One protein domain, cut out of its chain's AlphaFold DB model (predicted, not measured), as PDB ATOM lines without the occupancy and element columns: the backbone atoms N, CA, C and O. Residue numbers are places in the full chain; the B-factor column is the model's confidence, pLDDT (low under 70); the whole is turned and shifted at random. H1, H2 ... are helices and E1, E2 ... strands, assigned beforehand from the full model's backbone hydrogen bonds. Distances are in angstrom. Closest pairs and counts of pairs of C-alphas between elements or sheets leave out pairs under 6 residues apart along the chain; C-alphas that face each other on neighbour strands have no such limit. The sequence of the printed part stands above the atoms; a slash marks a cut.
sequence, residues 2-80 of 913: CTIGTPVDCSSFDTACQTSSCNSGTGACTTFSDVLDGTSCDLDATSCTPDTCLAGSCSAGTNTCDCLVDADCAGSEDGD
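Overview. This is residues 2 to 80 of the 913 residues of an uncharacterized protein of Deltaproteobacteria bacterium CG2_30_63_29 (UniProt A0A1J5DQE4). Little regular structure is found here: a long, thin rod mostly of loop, with hairpin E1-E2 and then the smaller hairpin E3-E4 along it, and the short helix H1 standing free toward the far end. The 79 printed residues hold four strands, then one helix; both two-stranded sheets are antiparallel. The class is mostly strand, with only 21 residues in named elements. The whole is extended, radius of gyration of the C-alphas 20.6 A, spans 75 by 18 by 12 A.

Arrangement. Look first at E1, residues 18 to 22, and E2, residues 29 to 34, an antiparallel hairpin; N 19 and O 33 are within hydrogen-bond range at 3.1 A. Next, E3, residues 52 to 54, and E4, residues 57 to 59, form another; N 54 and O 57 are 2.8 A apart. H1, residues 70 to 73, is too short for an O i to N i+4 pair.

Along the chain. Find C-alpha 18 at (-52.554, 9.404, 22.197); E1 runs 13.9 A, E2 14.9 A. H1 ends at C-alpha 73, (-33.360, -4.846, 51.906).

Size, cuts and confidence. The printed part has no cut. The link E2 to E3 is long, 17 residues. Residues 2 to 13 and 21 to 33 are among those under pLDDT 70.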
ATOM      1  N   CYS A   2     -69.850  15.994  11.850       40.84
ATOM      2  CA  CYS A   2     -69.496  17.409  11.849       40.84
ATOM      3  C   CYS A   2     -70.122  18.120  10.647       40.84
ATOM      4  O   CYS A   2     -70.071  17.628   9.521       40.84
ATOM      5  N   THR A   3     -70.652  19.314  10.886       46.19
ATOM      6  CA  THR A   3     -70.931  20.310   9.849       46.19
ATOM      7  C   THR A   3     -69.788  21.317   9.794       46.19
ATOM      8  O   THR A   3     -69.272  21.728  10.830       46.19
ATOM      9  N   ILE A   4     -69.410  21.738   8.587       47.84
ATOM     10  CA  ILE A   4     -68.364  22.745   8.362       47.84
ATOM     11  C   ILE A   4     -68.782  24.068   9.031       47.84
ATOM     12  O   ILE A   4     -69.788  24.651   8.631       47.84
ATOM     13  N   GLY A   5     -68.010  24.552  10.013       53.62
ATOM     14  CA  GLY A   5     -68.174  25.909  10.561       53.62
ATOM     15  C   GLY A   5     -67.916  26.112  12.059       53.62
ATOM     16  O   GLY A   5     -67.819  27.261  12.479       53.62
ATOM     17  N   THR A   6     -67.782  25.056  12.867       54.69
ATOM     18  CA  THR A   6     -67.508  25.166  14.317       54.69
ATOM     19  C   THR A   6     -66.317  24.296  14.725       54.69
ATOM     20  O   THR A   6     -66.270  23.147  14.281       54.69
ATOM     21  N   PRO A   7     -65.393  24.775  15.584       55.72
ATOM     22  CA  PRO A   7     -64.392  23.911  16.204       55.72
ATOM     23  C   PRO A   7     -65.097  22.820  17.014       55.72
ATOM     24  O   PRO A   7     -65.970  23.124  17.825       55.72
ATOM     25  N   VAL A   8     -64.741  21.561  16.768       60.62
ATOM     26  CA  VAL A   8     -65.159  20.428  17.596       60.62
ATOM     27  C   VAL A   8     -63.941  20.008  18.395       60.62
ATOM     28  O   VAL A   8     -62.929  19.624  17.813       60.62
ATOM     29  N   ASP A   9     -64.049  20.128  19.710       64.38
ATOM     30  CA  ASP A   9     -63.062  19.613  20.646       64.38
ATOM     31  C   ASP A   9     -63.193  18.082  20.711       64.38
ATOM     32  O   ASP A   9     -64.277  17.564  20.989       64.38
ATOM     33  N   CYS A  10     -62.112  17.370  20.384       66.56
ATOM     34  CA  CYS A  10     -62.039  15.910  20.473       66.56
ATOM     35  C   CYS A  10     -61.301  15.437  21.743       66.56
ATOM     36  O   CYS A  10     -61.289  14.236  21.988       66.56
ATOM     37  N   SER A  11     -60.757  16.338  22.576       68.38
ATOM     38  CA  SER A  11     -59.844  16.002  23.690       68.38
ATOM     39  C   SER A  11     -60.397  15.009  24.721       68.38
ATOM     40  O   SER A  11     -59.640  14.319  25.394       68.38
ATOM     41  N   SER A  12     -61.721  14.837  24.799       68.00
ATOM     42  CA  SER A  12     -62.363  13.782  25.596       68.00
ATOM     43  C   SER A  12     -62.044  12.343  25.150       68.00
ATOM     44  O   SER A  12     -62.516  11.403  25.786       68.00
ATOM     45  N   PHE A  13     -61.334  12.163  24.033       68.06
ATOM     46  CA  PHE A  13     -60.862  10.874  23.516       68.06
ATOM     47  C   PHE A  13     -59.337  10.706  23.609       68.06
ATOM     48  O   PHE A  13     -58.823   9.687  23.149       68.06
ATOM     49  N   ASP A  14     -58.625  11.680  24.180       72.06
ATOM     50  CA  ASP A  14     -57.176  11.616  24.352       72.06
ATOM     51  C   ASP A  14     -56.811  10.699  25.537       72.06
ATOM     52  O   ASP A  14     -57.563  10.556  26.506       72.06
ATOM     53  N   THR A  15     -55.639  10.072  25.464       73.25
ATOM     54  CA  THR A  15     -55.022   9.318  26.568       73.25
ATOM     55  C   THR A  15     -53.637   9.897  26.852       73.25
ATOM     56  O   THR A  15     -53.142  10.711  26.077       73.25
ATOM     57  N   ALA A  16     -52.967   9.453  27.922       72.38
ATOM     58  CA  ALA A  16     -51.600   9.895  28.230       72.38
ATOM     59  C   ALA A  16     -50.615   9.731  27.048       72.38
ATOM     60  O   ALA A  16     -49.664  10.497  26.946       72.38
ATOM     61  N   CYS A  17     -50.876   8.782  26.135       76.81
ATOM     62  CA  CYS A  17     -50.010   8.486  24.992       76.81
ATOM     63  C   CYS A  17     -50.645   8.703  23.605       76.81
ATOM     64  O   CYS A  17     -49.979   8.457  22.601       76.81
ATOM     65  N   GLN A  18     -51.899   9.165  23.495       79.00
ATOM     66  CA  GLN A  18     -52.554   9.404  22.197       79.00
ATOM     67  C   GLN A  18     -53.358  10.695  22.179       79.00
ATOM     68  O   GLN A  18     -54.121  10.976  23.101       79.00
ATOM     69  N   THR A  19     -53.271  11.416  21.060       73.56
ATOM     70  CA  THR A  19     -54.101  12.594  20.784       73.56
ATOM     71  C   THR A  19     -55.048  12.348  19.611       73.56
ATOM     72  O   THR A  19     -54.739  11.627  18.654       73.56
ATOM     73  N   SER A  20     -56.236  12.943  19.684       70.56
ATOM     74  CA  SER A  20     -57.328  12.749  18.735       70.56
ATOM     75  C   SER A  20     -57.633  14.023  17.938       70.56
ATOM     76  O   SER A  20     -57.510  15.148  18.420       70.56
ATOM     77  N   SER A  21     -58.039  13.871  16.672       67.50
ATOM     78  CA  SER A  21     -58.356  15.018  15.812       67.50
ATOM     79  C   SER A  21     -59.563  14.770  14.902       67.50
ATOM     80  O   SER A  21     -60.034  13.644  14.715       67.50
ATOM     81  N   CYS A  22     -60.134  15.854  14.371       64.00
ATOM     82  CA  CYS A  22     -61.365  15.807  13.585       64.00
ATOM     83  C   CYS A  22     -61.085  15.548  12.097       64.00
ATOM     84  O   CYS A  22     -60.489  16.378  11.409       64.00
ATOM     85  N   ASN A  23     -61.613  14.447  11.558       62.88
ATOM     86  CA  ASN A  23     -61.492  14.127  10.138       62.88
ATOM     87  C   ASN A  23     -62.408  15.021   9.281       62.88
ATOM     88  O   ASN A  23     -63.638  14.934   9.347       62.88
ATOM     89  N   SER A  24     -61.803  15.861   8.439       59.16
ATOM     90  CA  SER A  24     -62.501  16.841   7.593       59.16
ATOM     91  C   SER A  24     -63.340  16.230   6.460       59.16
ATOM     92  O   SER A  24     -64.201  16.921   5.917       59.16
ATOM     93  N   GLY A  25     -63.129  14.954   6.112       58.91
ATOM     94  CA  GLY A  25     -63.883  14.248   5.070       58.91
ATOM     95  C   GLY A  25     -65.122  13.498   5.571       58.91
ATOM     96  O   GLY A  25     -66.066  13.311   4.806       58.91
ATOM     97  N   THR A  26     -65.144  13.072   6.840       65.25
ATOM     98  CA  THR A  26     -66.231  12.245   7.411       65.25
ATOM     99  C   THR A  26     -66.983  12.910   8.564       65.25
ATOM    100  O   THR A  26     -68.104  12.507   8.879       65.25
ATOM    101  N   GLY A  27     -66.405  13.933   9.200       61.88
ATOM    102  CA  GLY A  27     -67.027  14.615  10.330       61.88
ATOM    103  C   GLY A  27     -67.203  13.712  11.557       61.88
ATOM    104  O   GLY A  27     -68.268  13.706  12.193       61.88
ATOM    105  N   ALA A  28     -66.170  12.938  11.870       65.19
ATOM    106  CA  ALA A  28     -66.007  12.212  13.123       65.19
ATOM    107  C   ALA A  28     -64.624  12.532  13.713       65.19
ATOM    108  O   ALA A  28     -63.682  12.785  12.957       65.19
ATOM    109  N   CYS A  29     -64.499  12.509  15.043       66.31
ATOM    110  CA  CYS A  29     -63.186  12.398  15.679       66.31
ATOM    111  C   CYS A  29     -62.615  11.018  15.320       66.31
ATOM    112  O   CYS A  29     -63.321  10.012  15.438       66.31
ATOM    113  N   THR A  30     -61.375  10.972  14.843       66.94
ATOM    114  CA  THR A  30     -60.663   9.731  14.510       66.94
ATOM    115  C   THR A  30     -59.221   9.844  14.982       66.94
ATOM    116  O   THR A  30     -58.578  10.864  14.738       66.94
ATOM    117  N   THR A  31     -58.712   8.801  15.623       62.28
ATOM    118  CA  THR A  31     -57.292   8.636  15.961       62.28
ATOM    119  C   THR A  31     -56.478   8.340  14.678       62.28
ATOM    120  O   THR A  31     -57.060   8.001  13.646       62.28
ATOM    121  N   PHE A  32     -55.155   8.506  14.613       60.47
ATOM    122  CA  PHE A  32     -54.143   8.577  15.671       60.47
ATOM    123  C   PHE A  32     -53.074   9.628  15.330       60.47
ATOM    124  O   PHE A  32     -52.634   9.693  14.181       60.47
ATOM    125  N   SER A  33     -52.611  10.366  16.339       64.69
ATOM    126  CA  SER A  33     -51.221  10.820  16.413       64.69
ATOM    127  C   SER A  33     -50.694  10.429  17.787       64.69
ATOM    128  O   SER A  33     -51.209  10.905  18.807       64.69
ATOM    129  N   ASP A  34     -49.709   9.539  17.797       71.75
ATOM    130  CA  ASP A  34     -49.068   9.077  19.023       71.75
ATOM    131  C   ASP A  34     -48.313  10.244  19.670       71.75
ATOM    132  O   ASP A  34     -47.696  11.070  18.987       71.75
ATOM    133  N   VAL A  35     -48.387  10.333  20.997       71.06
ATOM    134  CA  VAL A  35     -47.479  11.187  21.769       71.06
ATOM    135  C   VAL A  35     -46.070  10.612  21.608       71.06
ATOM    136  O   VAL A  35     -45.911   9.395  21.552       71.06
ATOM    137  N   LEU A  36     -45.063  11.482  21.478       76.31
ATOM    138  CA  LEU A  36     -43.695  11.085  21.136       76.31
ATOM    139  C   LEU A  36     -43.166  10.000  22.088       76.31
ATOM    140  O   LEU A  36     -43.259  10.153  23.310       76.31
ATOM    141  N   ASP A  37     -42.587   8.943  21.514       75.94
ATOM    142  CA  ASP A  37     -42.007   7.839  22.277       75.94
ATOM    143  C   ASP A  37     -40.988   8.362  23.308       75.94
ATOM    144  O   ASP A  37     -40.158   9.221  22.998       75.94
ATOM    145  N   GLY A  38     -41.072   7.865  24.544       68.94
ATOM    146  CA  GLY A  38     -40.271   8.341  25.680       68.94
ATOM    147  C   GLY A  38     -40.890   9.492  26.489       68.94
ATOM    148  O   GLY A  38     -40.304   9.909  27.485       68.94
ATOM    149  N   THR A  39     -42.072   9.998  26.120       81.00
ATOM    150  CA  THR A  39     -42.839  10.903  27.001       81.00
ATOM    151  C   THR A  39     -43.339  10.125  28.222       81.00
ATOM    152  O   THR A  39     -43.819   9.001  28.065       81.00
ATOM    153  N   SER A  40     -43.234  10.701  29.424       78.12
ATOM    154  CA  SER A  40     -43.652  10.023  30.653       78.12
ATOM    155  C   SER A  40     -45.164   9.807  30.711       78.12
ATOM    156  O   SER A  40     -45.968  10.670  30.348       78.12
ATOM    157  N   CYS A  41     -45.539   8.635  31.199       77.00
ATOM    158  CA  CYS A  41     -46.897   8.264  31.553       77.00
ATOM    159  C   CYS A  41     -46.854   7.515  32.894       77.00
ATOM    160  O   CYS A  41     -45.824   7.511  33.560       77.00
ATOM    161  N   ASP A  42     -47.981   6.961  33.324       74.75
ATOM    162  CA  ASP A  42     -48.093   6.243  34.592       74.75
ATOM    163  C   ASP A  42     -49.178   5.167  34.423       74.75
ATOM    164  O   ASP A  42     -50.343   5.493  34.158       74.75
ATOM    165  N   LEU A  43     -48.779   3.891  34.446       76.81
ATOM    166  CA  LEU A  43     -49.651   2.736  34.228       76.81
ATOM    167  C   LEU A  43     -50.070   2.065  35.544       76.81
ATOM    168  O   LEU A  43     -51.158   1.482  35.593       76.81
ATOM    169  N   ASP A  44     -49.230   2.131  36.583       70.56
ATOM    170  CA  ASP A  44     -49.403   1.404  37.851       70.56
ATOM    171  C   ASP A  44     -49.501   2.282  39.120       70.56
ATOM    172  O   ASP A  44     -49.842   1.766  40.188       70.56
ATOM    173  N   ALA A  45     -49.343   3.602  38.987       66.25
ATOM    174  CA  ALA A  45     -49.350   4.612  40.047       66.25
ATOM    175  C   ALA A  45     -48.196   4.508  41.062       66.25
ATOM    176  O   ALA A  45     -48.330   4.994  42.193       66.25
ATOM    177  N   THR A  46     -47.064   3.901  40.686       66.81
ATOM    178  CA  THR A  46     -45.859   3.829  41.523       66.81
ATOM    179  C   THR A  46     -44.715   4.681  40.966       66.81
ATOM    180  O   THR A  46     -44.504   4.791  39.766       66.81
ATOM    181  N   SER A  47     -43.933   5.306  41.851       67.75
ATOM    182  CA  SER A  47     -42.778   6.136  41.466       67.75
ATOM    183  C   SER A  47     -41.527   5.332  41.092       67.75
ATOM    184  O   SER A  47     -40.492   5.924  40.796       67.75
ATOM    185  N   CYS A  48     -41.608   4.001  41.150       70.25
ATOM    186  CA  CYS A  48     -40.476   3.087  41.008       70.25
ATOM    187  C   CYS A  48     -40.341   2.479  39.613       70.25
ATOM    188  O   CYS A  48     -39.283   1.955  39.274       70.25
ATOM    189  N   THR A  49     -41.387   2.577  38.797       73.62
ATOM    190  CA  THR A  49     -41.431   2.187  37.390       73.62
ATOM    191  C   THR A  49     -41.626   3.458  36.554       73.62
ATOM    192  O   THR A  49     -42.734   3.978  36.450       73.62
ATOM    193  N   PRO A  50     -40.549   4.042  35.984       74.38
ATOM    194  CA  PRO A  50     -40.663   5.229  35.138       74.38
ATOM    195  C   PRO A  50     -41.303   4.879  33.786       74.38
ATOM    196  O   PRO A  50     -40.622   4.604  32.794       74.38
ATOM    197  N   ASP A  51     -42.631   4.853  33.762       83.50
ATOM    198  CA  ASP A  51     -43.409   4.427  32.604       83.50
ATOM    199  C   ASP A  51     -43.338   5.443  31.458       83.50
ATOM    200  O   ASP A  51     -43.368   6.666  31.644       83.50
ATOM    201  N   THR A  52     -43.256   4.934  30.229       85.38
ATOM    202  CA  THR A  52     -43.098   5.773  29.034       85.38
ATOM    203  C   THR A  52     -44.026   5.358  27.904       85.38
ATOM    204  O   THR A  52     -44.346   4.183  27.704       85.38
ATOM    205  N   CYS A  53     -44.472   6.348  27.136       83.56
ATOM    206  CA  CYS A  53     -45.222   6.111  25.917       83.56
ATOM    207  C   CYS A  53     -44.334   5.430  24.869       83.56
ATOM    208  O   CYS A  53     -43.227   5.895  24.595       83.56
ATOM    209  N   LEU A  54     -44.845   4.357  24.265       82.19
ATOM    210  CA  LEU A  54     -44.247   3.662  23.131       82.19
ATOM    211  C   LEU A  54     -45.354   3.264  22.143       82.19
ATOM    212  O   LEU A  54     -46.287   2.545  22.509       82.19
ATOM    213  N   ALA A  55     -45.272   3.742  20.898       76.44
ATOM    214  CA  ALA A  55     -46.259   3.503  19.837       76.44
ATOM    215  C   ALA A  55     -47.715   3.750  20.298       76.44
ATOM    216  O   ALA A  55     -48.607   2.907  20.143       76.44
ATOM    217  N   GLY A  56     -47.936   4.891  20.957       72.25
ATOM    218  CA  GLY A  56     -49.253   5.317  21.430       72.25
ATOM    219  C   GLY A  56     -49.797   4.556  22.646       72.25
ATOM    220  O   GLY A  56     -50.961   4.736  23.003       72.25
ATOM    221  N   SER A  57     -49.012   3.704  23.307       79.00
ATOM    222  CA  SER A  57     -49.423   2.993  24.528       79.00
ATOM    223  C   SER A  57     -48.449   3.272  25.667       79.00
ATOM    224  O   SER A  57     -47.252   3.374  25.431       79.00
ATOM    225  N   CYS A  58     -48.948   3.391  26.898       78.94
ATOM    226  CA  CYS A  58     -48.074   3.496  28.065       78.94
ATOM    227  C   CYS A  58     -47.465   2.117  28.350       78.94
ATOM    228  O   CYS A  58     -48.208   1.147  28.523       78.94
ATOM    229  N   SER A  59     -46.137   2.025  28.329       80.88
ATOM    230  CA  SER A  59     -45.385   0.812  28.634       80.88
ATOM    231  C   SER A  59     -44.753   0.942  30.009       80.88
ATOM    232  O   SER A  59     -44.117   1.959  30.292       80.88
ATOM    233  N   ALA A  60     -44.882  -0.113  30.815       75.94
ATOM    234  CA  ALA A  60     -44.255  -0.173  32.125       75.94
ATOM    235  C   ALA A  60     -42.725  -0.041  32.010       75.94
ATOM    236  O   ALA A  60     -42.110  -0.698  31.159       75.94
ATOM    237  N   GLY A  61     -42.131   0.801  32.851       69.62
ATOM    238  CA  GLY A  61     -40.690   0.915  33.028       69.62
ATOM    239  C   GLY A  61     -40.107  -0.298  33.759       69.62
ATOM    240  O   GLY A  61     -40.818  -1.128  34.325       69.62
ATOM    241  N   THR A  62     -38.780  -0.419  33.766       74.31
ATOM    242  CA  THR A  62     -38.095  -1.332  34.694       74.31
ATOM    243  C   THR A  62     -38.121  -0.739  36.097       74.31
ATOM    244  O   THR A  62     -37.905   0.462  36.230       74.31
ATOM    245  N   ASN A  63     -38.332  -1.562  37.130       72.44
ATOM    246  CA  ASN A  63     -38.235  -1.099  38.515       72.44
ATOM    247  C   ASN A  63     -36.808  -0.586  38.798       72.44
ATOM    248  O   ASN A  63     -35.850  -1.335  38.602       72.44
ATOM    249  N   THR A  64     -36.680   0.673  39.219       75.31
ATOM    250  CA  THR A  64     -35.405   1.335  39.557       75.31
ATOM    251  C   THR A  64     -35.229   1.589  41.056       75.31
ATOM    252  O   THR A  64     -34.301   2.294  41.437       75.31
ATOM    253  N   CYS A  65     -36.131   1.081  41.896       78.88
ATOM    254  CA  CYS A  65     -36.042   1.173  43.351       78.88
ATOM    255  C   CYS A  65     -35.414  -0.097  43.930       78.88
ATOM    256  O   CYS A  65     -35.831  -1.201  43.573       78.88
ATOM    257  N   ASP A  66     -34.484   0.064  44.871       79.00
ATOM    258  CA  ASP A  66     -33.861  -1.062  45.578       79.00
ATOM    259  C   ASP A  66     -34.836  -1.686  46.589       79.00
ATOM    260  O   ASP A  66     -34.782  -2.885  46.855       79.00
ATOM    261  N   CYS A  67     -35.764  -0.882  47.125       83.19
ATOM    262  CA  CYS A  67     -36.755  -1.316  48.106       83.19
ATOM    263  C   CYS A  67     -38.066  -0.508  48.062       83.19
ATOM    264  O   CYS A  67     -38.130   0.631  47.581       83.19
ATOM    265  N   LEU A  68     -39.126  -1.097  48.620       81.81
ATOM    266  CA  LEU A  68     -40.399  -0.446  48.955       81.81
ATOM    267  C   LEU A  68     -40.713  -0.546  50.460       81.81
ATOM    268  O   LEU A  68     -41.424   0.305  50.995       81.81
ATOM    269  N   VAL A  69     -40.199  -1.582  51.127       84.38
ATOM    270  CA  VAL A  69     -40.238  -1.807  52.579       84.38
ATOM    271  C   VAL A  69     -38.896  -2.369  53.061       84.38
ATOM    272  O   VAL A  69     -38.159  -2.959  52.277       84.38
ATOM    273  N   ASP A  70     -38.597  -2.261  54.357       84.12
ATOM    274  CA  ASP A  70     -37.327  -2.739  54.946       84.12
ATOM    275  C   ASP A  70     -37.055  -4.227  54.656       84.12
ATOM    276  O   ASP A  70     -35.922  -4.642  54.443       84.12
ATOM    277  N   ALA A  71     -38.114  -5.038  54.559       86.19
ATOM    278  CA  ALA A  71     -38.013  -6.460  54.228       86.19
ATOM    279  C   ALA A  71     -37.451  -6.744  52.819       86.19
ATOM    280  O   ALA A  71     -37.003  -7.865  52.577       86.19
ATOM    281  N   ASP A  72     -37.464  -5.768  51.905       84.50
ATOM    282  CA  ASP A  72     -36.844  -5.901  50.584       84.50
ATOM    283  C   ASP A  72     -35.308  -5.781  50.679       84.50
ATOM    284  O   ASP A  72     -34.590  -6.441  49.928       84.50
ATOM    285  N   CYS A  73     -34.796  -5.021  51.659       86.38
ATOM    286  CA  CYS A  73     -33.360  -4.846  51.906       86.38
ATOM    287  C   CYS A  73     -32.684  -6.088  52.499       86.38
ATOM    288  O   CYS A  73     -31.478  -6.252  52.345       86.38
ATOM    289  N   ALA A  74     -33.455  -7.024  53.063       82.69
ATOM    290  CA  ALA A  74     -32.956  -8.287  53.615       82.69
ATOM    291  C   ALA A  74     -32.214  -9.183  52.595       82.69
ATOM    292  O   ALA A  74     -31.536 -10.131  52.988       82.69
ATOM    293  N   GLY A  75     -32.362  -8.926  51.287       78.75
ATOM    294  CA  GLY A  75     -31.589  -9.587  50.227       78.75
ATOM    295  C   GLY A  75     -30.224  -8.948  49.928       78.75
ATOM    296  O   GLY A  75     -29.449  -9.540  49.179       78.75
ATOM    297  N   SER A  76     -29.957  -7.771  50.498       80.06
ATOM    298  CA  SER A  76     -28.744  -6.959  50.319       80.06
ATOM    299  C   SER A  76     -27.882  -6.875  51.589       80.06
ATOM    300  O   SER A  76     -26.796  -6.310  51.534       80.06
ATOM    301  N   GLU A  77     -28.355  -7.433  52.707       86.00
ATOM    302  CA  GLU A  77     -27.587  -7.619  53.945       86.00
ATOM    303  C   GLU A  77     -26.390  -8.552  53.702       86.00
ATOM    304  O   GLU A  77     -26.546  -9.642  53.140       86.00
ATOM    305  N   ASP A  78     -25.206  -8.170  54.178       80.31
ATOM    306  CA  ASP A  78     -24.008  -9.022  54.187       80.31
ATOM    307  C   ASP A  78     -23.951  -9.958  55.416       80.31
ATOM    308  O   ASP A  78     -23.263 -10.983  55.394       80.31
ATOM    309  N   GLY A  79     -24.738  -9.652  56.455       80.25
ATOM    310  CA  GLY A  79     -24.791 -10.384  57.718       80.25
ATOM    311  C   GLY A  79     -23.790  -9.899  58.771       80.25
ATOM    312  O   GLY A  79     -23.613 -10.592  59.776       80.25
ATOM    313  N   ASP A  80     -23.147  -8.750  58.554       86.94
ATOM    314  CA  ASP A  80     -22.279  -8.084  59.520       86.94
ATOM    315  C   ASP A  80     -23.096  -7.152  60.434       86.94
ATOM    316  O   ASP A  80     -23.441  -6.021  60.105       86.94
TER     317      ASP A  80